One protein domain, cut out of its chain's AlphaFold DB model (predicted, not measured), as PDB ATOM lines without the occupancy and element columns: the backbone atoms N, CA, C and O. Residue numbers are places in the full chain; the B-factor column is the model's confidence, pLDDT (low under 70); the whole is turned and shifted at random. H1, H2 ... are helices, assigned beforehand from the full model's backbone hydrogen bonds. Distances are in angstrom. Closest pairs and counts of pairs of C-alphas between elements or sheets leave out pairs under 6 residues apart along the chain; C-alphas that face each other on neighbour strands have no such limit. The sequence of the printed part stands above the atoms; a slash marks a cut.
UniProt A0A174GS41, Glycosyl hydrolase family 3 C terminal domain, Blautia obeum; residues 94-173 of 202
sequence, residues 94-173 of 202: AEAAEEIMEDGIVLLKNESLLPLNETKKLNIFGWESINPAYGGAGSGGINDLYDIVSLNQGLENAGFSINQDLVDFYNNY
ATOM      1  N   ALA A  94     127.029  50.990  39.610       89.94
ATOM      2  CA  ALA A  94     127.140  51.584  38.283       89.94
ATOM      3  C   ALA A  94     125.761  51.759  37.627       89.94
ATOM      4  O   ALA A  94     125.469  52.849  37.139       89.94
ATOM      5  N   GLU A  95     124.891  50.746  37.701       94.06
ATOM      6  CA  GLU A  95     123.506  50.825  37.210       94.06
ATOM      7  C   GLU A  95     122.719  51.934  37.923       94.06
ATOM      8  O   GLU A  95     122.067  52.757  37.281       94.06
ATOM      9  N   ALA A  96     122.841  52.024  39.252       96.31
ATOM     10  CA  ALA A  96     122.198  53.088  40.019       96.31
ATOM     11  C   ALA A  96     122.720  54.486  39.635       96.31
ATOM     12  O   ALA A  96     121.955  55.451  39.604       96.31
ATOM     13  N   ALA A  97     124.020  54.624  39.350       92.69
ATOM     14  CA  ALA A  97     124.594  55.888  38.896       92.69
ATOM     15  C   ALA A  97     124.093  56.283  37.495       92.69
ATOM     16  O   ALA A  97     123.852  57.469  37.254       92.69
ATOM     17  N   GLU A  98     123.908  55.310  36.600       93.31
ATOM     18  CA  GLU A  98     123.335  55.518  35.268       93.31
ATOM     19  C   GLU A  98     121.869  55.973  35.349       93.31
ATOM     20  O   GLU A  98     121.526  56.988  34.745       93.31
ATOM     21  N   GLU A  99     121.038  55.328  36.181       97.12
ATOM     22  CA  GLU A  99     119.637  55.730  36.420       97.12
ATOM     23  C   GLU A  99     119.545  57.167  36.967       97.12
ATOM     24  O   GLU A  99     118.769  57.992  36.481       97.12
ATOM     25  N   ILE A 100     120.398  57.516  37.938       96.94
ATOM     26  CA  ILE A 100     120.459  58.877  38.489       96.94
ATOM     27  C   ILE A 100     120.860  59.898  37.415       96.94
ATOM     28  O   ILE A 100     120.346  61.021  37.411       96.94
ATOM     29  N   MET A 101     121.793  59.549  36.525       93.69
ATOM     30  CA  MET A 101     122.195  60.426  35.428       93.69
ATOM     31  C   MET A 101     121.056  60.610  34.422       93.69
ATOM     32  O   MET A 101     120.800  61.747  34.023       93.69
ATOM     33  N   GLU A 102     120.363  59.531  34.046       95.00
ATOM     34  CA  GLU A 102     119.210  59.566  33.139       95.00
ATOM     35  C   GLU A 102     118.130  60.530  33.654       95.00
ATOM     36  O   GLU A 102     117.705  61.431  32.925       95.00
ATOM     37  N   ASP A 103     117.774  60.424  34.936       97.50
ATOM     38  CA  ASP A 103     116.787  61.294  35.588       97.50
ATOM     39  C   ASP A 103     117.297  62.727  35.839       97.50
ATOM     40  O   ASP A 103     116.513  63.668  36.008       97.50
ATOM     41  N   GLY A 104     118.618  62.913  35.893       97.25
ATOM     42  CA  GLY A 104     119.266  64.187  36.193       97.25
ATOM     43  C   GLY A 104     119.439  65.119  34.991       97.25
ATOM     44  O   GLY A 104     119.639  66.326  35.177       97.25
ATOM     45  N   ILE A 105     119.371  64.604  33.759       96.50
ATOM     46  CA  ILE A 105     119.558  65.405  32.542       96.50
ATOM     47  C   ILE A 105     118.324  66.280  32.282       96.50
ATOM     48  O   ILE A 105     117.212  65.810  32.056       96.50
ATOM     49  N   VAL A 106     118.532  67.600  32.242       97.81
ATOM     50  CA  VAL A 106     117.457  68.582  32.036       97.81
ATOM     51  C   VAL A 106     117.448  69.089  30.594       97.81
ATOM     52  O   VAL A 106     118.315  69.858  30.177       97.81
ATOM     53  N   LEU A 107     116.411  68.731  29.837       97.56
ATOM     54  CA  LEU A 107     116.184  69.248  28.488       97.56
ATOM     55  C   LEU A 107     115.635  70.683  28.531       97.56
ATOM     56  O   LEU A 107     114.457  70.907  28.802       97.56
ATOM     57  N   LEU A 108     116.485  71.665  28.226       98.31
ATOM     58  CA  LEU A 108     116.107  73.085  28.271       98.31
ATOM     59  C   LEU A 108     115.308  73.545  27.042       98.31
ATOM     60  O   LEU A 108     114.437  74.408  27.153       98.31
ATOM     61  N   LYS A 109     115.612  73.000  25.859       97.75
ATOM     62  CA  LYS A 109     114.959  73.355  24.592       97.75
ATOM     63  C   LYS A 109     114.969  72.167  23.630       97.75
ATOM     64  O   LYS A 109     115.998  71.525  23.463       97.75
ATOM     65  N   ASN A 110     113.846  71.926  22.952       97.62
ATOM     66  CA  ASN A 110     113.737  70.944  21.874       97.62
ATOM     67  C   ASN A 110     112.703  71.400  20.836       97.62
ATOM     68  O   ASN A 110     111.542  71.608  21.179       97.62
ATOM     69  N   GLU A 111     113.116  71.539  19.576       96.69
ATOM     70  CA  GLU A 111     112.222  71.854  18.449       96.69
ATOM     71  C   GLU A 111     111.997  70.607  17.589       96.69
ATOM     72  O   GLU A 111     112.310  70.578  16.403       96.69
ATOM     73  N   SER A 112     111.484  69.550  18.228       95.44
ATOM     74  CA  SER A 112     111.208  68.239  17.617       95.44
ATOM     75  C   SER A 112     112.433  67.533  17.018       95.44
ATOM     76  O   SER A 112     112.277  66.684  16.145       95.44
ATOM     77  N   LEU A 113     113.641  67.865  17.482       95.12
ATOM     78  CA  LEU A 113     114.881  67.232  17.024       95.12
ATOM     79  C   LEU A 113     115.195  65.959  17.816       95.12
ATOM     80  O   LEU A 113     115.599  64.953  17.242       95.12
ATOM     81  N   LEU A 114     115.039  66.017  19.142       95.75
ATOM     82  CA  LEU A 114     115.281  64.883  20.029       95.75
ATOM     83  C   LEU A 114     113.981  64.101  20.290       95.75
ATOM     84  O   LEU A 114     112.936  64.739  20.477       95.75
ATOM     85  N   PRO A 115     114.040  62.755  20.375       94.69
ATOM     86  CA  PRO A 115     115.232  61.906  20.211       94.69
ATOM     87  C   PRO A 115     115.684  61.775  18.745       94.69
ATOM     88  O   PRO A 115     114.881  61.902  17.821       94.69
ATOM     89  N   LEU A 116     116.976  61.496  18.532       94.88
ATOM     90  CA  LEU A 116     117.596  61.393  17.203       94.88
ATOM     91  C   LEU A 116     117.155  60.117  16.460       94.88
ATOM     92  O   LEU A 116     117.868  59.115  16.428       94.88
ATOM     93  N   ASN A 117     115.968  60.155  15.857       90.56
ATOM     94  CA  ASN A 117     115.381  59.005  15.159       90.56
ATOM     95  C   ASN A 117     115.740  58.937  13.667       90.56
ATOM     96  O   ASN A 117     115.687  57.864  13.070       90.56
ATOM     97  N   GLU A 118     116.079  60.073  13.055       92.25
ATOM     98  CA  GLU A 118     116.244  60.187  11.598       92.25
ATOM     99  C   GLU A 118     117.682  59.948  11.116       92.25
ATOM    100  O   GLU A 118     117.911  59.743   9.924       92.25
ATOM    101  N   THR A 119     118.659  59.936  12.026       93.31
ATOM    102  CA  THR A 119     120.068  59.691  11.703       93.31
ATOM    103  C   THR A 119     120.700  58.707  12.675       93.31
ATOM    104  O   THR A 119     120.350  58.642  13.851       93.31
ATOM    105  N   LYS A 120     121.672  57.952  12.168       94.75
ATOM    106  CA  LYS A 120     122.585  57.132  12.969       94.75
ATOM    107  C   LYS A 120     124.032  57.596  12.878       94.75
ATOM    108  O   LYS A 120     124.864  57.054  13.584       94.75
ATOM    109  N   LYS A 121     124.336  58.589  12.042       96.12
ATOM    110  CA  LYS A 121     125.681  59.151  11.897       96.12
ATOM    111  C   LYS A 121     125.732  60.516  12.560       96.12
ATOM    112  O   LYS A 121     124.861  61.342  12.280       96.12
ATOM    113  N   LEU A 122     126.723  60.729  13.418       95.50
ATOM    114  CA  LEU A 122     126.862  61.945  14.211       95.50
ATOM    115  C   LEU A 122     128.242  62.573  14.008       95.50
ATOM    116  O   LEU A 122     129.266  61.896  14.091       95.50
ATOM    117  N   ASN A 123     128.240  63.889  13.805       94.38
ATOM    118  CA  ASN A 123     129.395  64.746  14.036       94.38
ATOM    119  C   ASN A 123     129.222  65.377  15.417       94.38
ATOM    120  O   ASN A 123     128.186  65.995  15.679       94.38
ATOM    121  N   ILE A 124     130.211  65.218  16.289       93.81
ATOM    122  CA  ILE A 124     130.189  65.778  17.640       93.81
ATOM    123  C   ILE A 124     131.244  66.876  17.694       93.81
ATOM    124  O   ILE A 124     132.423  66.622  17.476       93.81
ATOM    125  N   PHE A 125     130.797  68.105  17.932       92.38
ATOM    126  CA  PHE A 125     131.651  69.290  17.969       92.38
ATOM    127  C   PHE A 125     131.946  69.722  19.412       92.38
ATOM    128  O   PHE A 125     131.211  69.362  20.331       92.38
ATOM    129  N   GLY A 126     132.990  70.533  19.584       91.12
ATOM    130  CA  GLY A 126     133.541  70.945  20.869       91.12
ATOM    131  C   GLY A 126     134.696  70.047  21.307       91.12
ATOM    132  O   GLY A 126     134.595  68.823  21.223       91.12
ATOM    133  N   TRP A 127     135.773  70.631  21.829       90.50
ATOM    134  CA  TRP A 127     136.908  69.864  22.354       90.50
ATOM    135  C   TRP A 127     136.504  68.947  23.521       90.50
ATOM    136  O   TRP A 127     136.982  67.822  23.637       90.50
ATOM    137  N   GLU A 128     135.534  69.363  24.338       89.94
ATOM    138  CA  GLU A 128     134.961  68.527  25.406       89.94
ATOM    139  C   GLU A 128     134.274  67.248  24.898       89.94
ATOM    140  O   GLU A 128     134.014  66.348  25.690       89.94
ATOM    141  N   SER A 129     134.026  67.102  23.591       92.19
ATOM    142  CA  SER A 129     133.526  65.840  23.025       92.19
ATOM    143  C   SER A 129     134.486  64.660  23.219       92.19
ATOM    144  O   SER A 129     134.034  63.518  23.330       92.19
ATOM    145  N   ILE A 130     135.796  64.925  23.285       90.75
ATOM    146  CA  ILE A 130     136.835  63.913  23.528       90.75
ATOM    147  C   ILE A 130     137.299  63.872  24.989       90.75
ATOM    148  O   ILE A 130     137.929  62.900  25.397       90.75
ATOM    149  N   ASN A 131     136.988  64.904  25.777       87.38
ATOM    150  CA  ASN A 131     137.384  65.006  27.180       87.38
ATOM    151  C   ASN A 131     136.367  65.828  27.999       87.38
ATOM    152  O   ASN A 131     136.647  66.974  28.363       87.38
ATOM    153  N   PRO A 132     135.167  65.283  28.261       87.19
ATOM    154  CA  PRO A 132     134.149  65.988  29.025       87.19
ATOM    155  C   PRO A 132     134.495  66.008  30.520       87.19
ATOM    156  O   PRO A 132     135.188  65.135  31.044       87.19
ATOM    157  N   ALA A 133     133.961  66.991  31.243       83.19
ATOM    158  CA  ALA A 133     134.067  67.032  32.697       83.19
ATOM    159  C   ALA A 133     133.088  66.030  33.334       83.19
ATOM    160  O   ALA A 133     131.895  66.302  33.451       83.19
ATOM    161  N   TYR A 134     133.592  64.878  33.780       82.94
ATOM    162  CA  TYR A 134     132.769  63.848  34.434       82.94
ATOM    163  C   TYR A 134     132.387  64.173  35.885       82.94
ATOM    164  O   TYR A 134     131.503  63.545  36.461       82.94
ATOM    165  N   GLY A 135     133.052  65.148  36.500       81.94
ATOM    166  CA  GLY A 135     132.811  65.552  37.878       81.94
ATOM    167  C   GLY A 135     133.609  66.796  38.238       81.94
ATOM    168  O   GLY A 135     134.353  67.320  37.417       81.94
ATOM    169  N   GLY A 136     133.455  67.280  39.470       77.88
ATOM    170  CA  GLY A 136     134.293  68.360  39.991       77.88
ATOM    171  C   GLY A 136     135.717  67.894  40.313       77.88
ATOM    172  O   GLY A 136     136.062  66.727  40.163       77.88
ATOM    173  N   ALA A 137     136.546  68.805  40.817       77.75
ATOM    174  CA  ALA A 137     137.889  68.474  41.289       77.75
ATOM    175  C   ALA A 137     137.965  68.296  42.818       77.75
ATOM    176  O   ALA A 137     137.005  68.549  43.551       77.75
ATOM    177  N   GLY A 138     139.142  67.906  43.318       73.81
ATOM    178  CA  GLY A 138     139.399  67.734  44.751       73.81
ATOM    179  C   GLY A 138     138.794  66.445  45.311       73.81
ATOM    180  O   GLY A 138     138.704  65.445  44.609       73.81
ATOM    181  N   SER A 139     138.374  66.449  46.581       72.19
ATOM    182  CA  SER A 139     137.946  65.226  47.289       72.19
ATOM    183  C   SER A 139     136.697  64.546  46.714       72.19
ATOM    184  O   SER A 139     136.405  63.420  47.096       72.19
ATOM    185  N   GLY A 140     135.940  65.238  45.855       73.12
ATOM    186  CA  GLY A 140     134.780  64.694  45.142       73.12
ATOM    187  C   GLY A 140     135.042  64.393  43.665       73.12
ATOM    188  O   GLY A 140     134.088  64.152  42.933       73.12
ATOM    189  N   GLY A 141     136.297  64.473  43.212       74.12
ATOM    190  CA  GLY A 141     136.659  64.163  41.835       74.12
ATOM    191  C   GLY A 141     136.677  62.666  41.552       74.12
ATOM    192  O   GLY A 141     136.850  61.845  42.454       74.12
ATOM    193  N   ILE A 142     136.511  62.324  40.279       77.06
ATOM    194  CA  ILE A 142     136.601  60.945  39.802       77.06
ATOM    195  C   ILE A 142     138.080  60.554  39.706       77.06
ATOM    196  O   ILE A 142     138.927  61.364  39.320       77.06
ATOM    197  N   ASN A 143     138.396  59.331  40.125       72.56
ATOM    198  CA  ASN A 143     139.735  58.754  40.031       72.56
ATOM    199  C   ASN A 143     139.807  57.724  38.895       72.56
ATOM    200  O   ASN A 143     138.791  57.314  38.344       72.56
ATOM    201  N   ASP A 144     141.021  57.294  38.576       72.50
ATOM    202  CA  ASP A 144     141.335  56.303  37.544       72.50
ATOM    203  C   ASP A 144     141.171  54.846  38.023       72.50
ATOM    204  O   ASP A 144     141.697  53.929  37.397       72.50
ATOM    205  N   LEU A 145     140.473  54.607  39.146       71.44
ATOM    206  CA  LEU A 145     140.266  53.251  39.673       71.44
ATOM    207  C   LEU A 145     139.203  52.463  38.903       71.44
ATOM    208  O   LEU A 145     139.168  51.239  39.022       71.44
ATOM    209  N   TYR A 146     138.346  53.155  38.154       76.25
ATOM    210  CA  TYR A 146     137.264  52.566  37.376       76.25
ATOM    211  C   TYR A 146     137.311  53.079  35.941       76.25
ATOM    212  O   TYR A 146     137.689  54.227  35.693       76.25
ATOM    213  N   ASP A 147     136.913  52.221  35.005       82.44
ATOM    214  CA  ASP A 147     136.845  52.583  33.595       82.44
ATOM    215  C   ASP A 147     135.776  53.658  33.370       82.44
ATOM    216  O   ASP A 147     134.668  53.598  33.906       82.44
ATOM    217  N   ILE A 148     136.117  54.646  32.548       86.06
ATOM    218  CA  ILE A 148     135.216  55.732  32.171       86.06
ATOM    219  C   ILE A 148     134.642  55.427  30.790       86.06
ATOM    220  O   ILE A 148     135.384  55.254  29.820       86.06
ATOM    221  N   VAL A 149     133.314  55.421  30.676       90.94
ATOM    222  CA  VAL A 149     132.641  55.397  29.373       90.94
ATOM    223  C   VAL A 149     132.702  56.803  28.773       90.94
ATOM    224  O   VAL A 149     132.169  57.764  29.333       90.94
ATOM    225  N   SER A 150     133.382  56.945  27.632       91.88
ATOM    226  CA  SER A 150     133.469  58.234  26.941       91.88
ATOM    227  C   SER A 150     132.127  58.664  26.345       91.88
ATOM    228  O   SER A 150     131.279  57.817  26.075       91.88
ATOM    229  N   LEU A 151     131.923  59.965  26.096       93.88
ATOM    230  CA  LEU A 151     130.716  60.441  25.399       93.88
ATOM    231  C   LEU A 151     130.550  59.739  24.040       93.88
ATOM    232  O   LEU A 151     129.464  59.269  23.704       93.88
ATOM    233  N   ASN A 152     131.650  59.623  23.290       94.81
ATOM    234  CA  ASN A 152     131.681  58.919  22.010       94.81
ATOM    235  C   ASN A 152     131.321  57.436  22.184       94.81
ATOM    236  O   ASN A 152     130.441  56.947  21.482       94.81
ATOM    237  N   GLN A 153     131.914  56.751  23.170       95.19
ATOM    238  CA  GLN A 153     131.617  55.345  23.457       95.19
ATOM    239  C   GLN A 153     130.155  55.141  23.874       95.19
ATOM    240  O   GLN A 153     129.525  54.187  23.431       95.19
ATOM    241  N   GLY A 154     129.590  56.034  24.690       95.19
ATOM    242  CA  GLY A 154     128.185  55.975  25.099       95.19
ATOM    243  C   GLY A 154     127.230  56.101  23.909       95.19
ATOM    244  O   GLY A 154     126.271  55.338  23.788       95.19
ATOM    245  N   LEU A 155     127.529  57.002  22.970       96.00
ATOM    246  CA  LEU A 155     126.754  57.145  21.734       96.00
ATOM    247  C   LEU A 155     126.919  55.936  20.799       96.00
ATOM    248  O   LEU A 155     125.941  55.489  20.197       96.00
ATOM    249  N   GLU A 156     128.117  55.362  20.702       96.75
ATOM    250  CA  GLU A 156     128.349  54.121  19.954       96.75
ATOM    251  C   GLU A 156     127.603  52.931  20.572       96.75
ATOM    252  O   GLU A 156     126.951  52.174  19.849       96.75
ATOM    253  N   ASN A 157     127.596  52.817  21.904       96.12
ATOM    254  CA  ASN A 157     126.821  51.815  22.644       96.12
ATOM    255  C   ASN A 157     125.312  51.959  22.381       96.12
ATOM    256  O   ASN A 157     124.611  50.958  22.237       96.12
ATOM    257  N   ALA A 158     124.815  53.192  22.227       95.25
ATOM    258  CA  ALA A 158     123.436  53.485  21.829       95.25
ATOM    259  C   ALA A 158     123.144  53.228  20.326       95.25
ATOM    260  O   ALA A 158     122.024  53.441  19.842       95.25
ATOM    261  N   GLY A 159     124.136  52.755  19.565       96.69
ATOM    262  CA  GLY A 159     124.007  52.364  18.164       96.69
ATOM    263  C   GLY A 159     124.168  53.508  17.165       96.69
ATOM    264  O   GLY A 159     123.680  53.390  16.036       96.69
ATOM    265  N   PHE A 160     124.801  54.617  17.556       97.75
ATOM    266  CA  PHE A 160     125.236  55.661  16.628       97.75
ATOM    267  C   PHE A 160     126.636  55.354  16.071       97.75
ATOM    268  O   PHE A 160     127.402  54.576  16.625       97.75
ATOM    269  N   SER A 161     126.971  55.954  14.934       97.44
ATOM    270  CA  SER A 161     128.298  55.929  14.326       97.44
ATOM    271  C   SER A 161     128.874  57.335  14.359       97.44
ATOM    272  O   SER A 161     128.262  58.265  13.825       97.44
ATOM    273  N   ILE A 162     130.040  57.488  14.977       96.56
ATOM    274  CA  ILE A 162     130.701  58.782  15.148       96.56
ATOM    275  C   ILE A 162     131.691  59.025  14.007       96.56
ATOM    276  O   ILE A 162     132.352  58.097  13.534       96.56
ATOM    277  N   ASN A 163     131.778  60.271  13.541       95.00
ATOM    278  CA  ASN A 163     132.803  60.684  12.589       95.00
ATOM    279  C   ASN A 163     134.184  60.717  13.264       95.00
ATOM    280  O   ASN A 163     134.498  61.646  14.009       95.00
ATOM    281  N   GLN A 164     135.002  59.703  12.982       94.75
ATOM    282  CA  GLN A 164     136.334  59.564  13.570       94.75
ATOM    283  C   GLN A 164     137.320  60.635  13.085       94.75
ATOM    284  O   GLN A 164     138.189  61.028  13.853       94.75
ATOM    285  N   ASP A 165     137.134  61.202  11.887       93.06
ATOM    286  CA  ASP A 165     138.002  62.283  11.396       93.06
ATOM    287  C   ASP A 165     137.875  63.537  12.285       93.06
ATOM    288  O   ASP A 165     138.852  64.245  12.533       93.06
ATOM    289  N   LEU A 166     136.674  63.796  12.820       92.31
ATOM    290  CA  LEU A 166     136.425  64.904  13.745       92.31
ATOM    291  C   LEU A 166     136.950  64.610  15.161       92.31
ATOM    292  O   LEU A 166     137.476  65.509  15.815       92.31
ATOM    293  N   VAL A 167     136.862  63.358  15.617       93.06
ATOM    294  CA  VAL A 167     137.472  62.915  16.884       93.06
ATOM    295  C   VAL A 167     138.993  63.085  16.827       93.06
ATOM    296  O   VAL A 167     139.589  63.691  17.719       93.06
ATOM    297  N   ASP A 168     139.619  62.618  15.747       92.38
ATOM    298  CA  ASP A 168     141.057  62.745  15.514       92.38
ATOM    299  C   ASP A 168     141.484  64.209  15.393       92.38
ATOM    300  O   ASP A 168     142.531  64.596  15.912       92.38
ATOM    301  N   PHE A 169     140.669  65.048  14.755       91.38
ATOM    302  CA  PHE A 169     140.907  66.484  14.703       91.38
ATOM    303  C   PHE A 169     141.019  67.100  16.109       91.38
ATOM    304  O   PHE A 169     142.020  67.760  16.395       91.38
ATOM    305  N   TYR A 170     140.065  66.836  17.013       90.81
ATOM    306  CA  TYR A 170     140.133  67.359  18.386       90.81
ATOM    307  C   TYR A 170     141.297  66.770  19.191       90.81
ATOM    308  O   TYR A 170     141.970  67.516  19.905       90.81
ATOM    309  N   ASN A 171     141.586  65.472  19.037       89.75
ATOM    310  CA  ASN A 171     142.714  64.820  19.716       89.75
ATOM    311  C   ASN A 171     144.066  65.447  19.333       89.75
ATOM    312  O   ASN A 171     144.990  65.470  20.143       89.75
ATOM    313  N   ASN A 172     144.180  65.978  18.113       88.56
ATOM    314  CA  ASN A 172     145.409  66.582  17.597       88.56
ATOM    315  C   ASN A 172     145.493  68.108  17.792       88.56
ATOM    316  O   ASN A 172     146.538  68.696  17.506       88.56
ATOM    317  N   TYR A 173     144.423  68.766  18.248       85.12
ATOM    318  CA  TYR A 173     144.348  70.229  18.286       85.12
ATOM    319  C   TYR A 173     145.103  70.865  19.480       85.12
ATOM    320  O   TYR A 173     145.600  71.987  19.368       85.12
TER     321      TYR A 173
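Overview. This is residues 94 to 173 of the 202 residues of the protein "Glycosyl hydrolase family 3 C terminal domain" of Blautia obeum (UniProt A0A174GS41). Little regular structure: three short helices, none touching another, are strung along a chain that is mostly loop, with H2 between H1 and H3, a long link of 46 residues from H1 to H2 and a short one of 6 residues from H2 to H3. H1 and the stretch after it, residues 94 to 115, stick out from the body. The 80 printed residues hold named helices in the order H1, H2, H3 and no named strand; the class is all helix, with 28 residues in named elements. The whole is loose, radius of gyration of the C-alphas 14.6 A, spanning 41 by 34 by 22 A.

Arrangement. H1, residues 94 to 104, is apart from H2, residues 151 to 157, and from H3, residues 164 to 173. H2 and H3 are apart too. Residues 121 to 122 pair with residues 161 to 162, parallel. In H1, H2 and H3 every O i to N i+4 pair is within hydrogen-bond range.

Along the chain. H1 begins at C-alpha 94 (127.140, 51.584, 38.283) and measures 15.0 A. H2 measures 9.9 A. H3 measures 14.1 A and ends at C-alpha 173 (144.348, 70.229, 18.286).

Size, cuts and confidence. The C-alphas of Glu 118 and Ser 139 are farthest apart, 42.1 A. The link from H1 to H2 is long, 46 residues. The printed part has no cut, and no printed residue is under 70 in pLDDT.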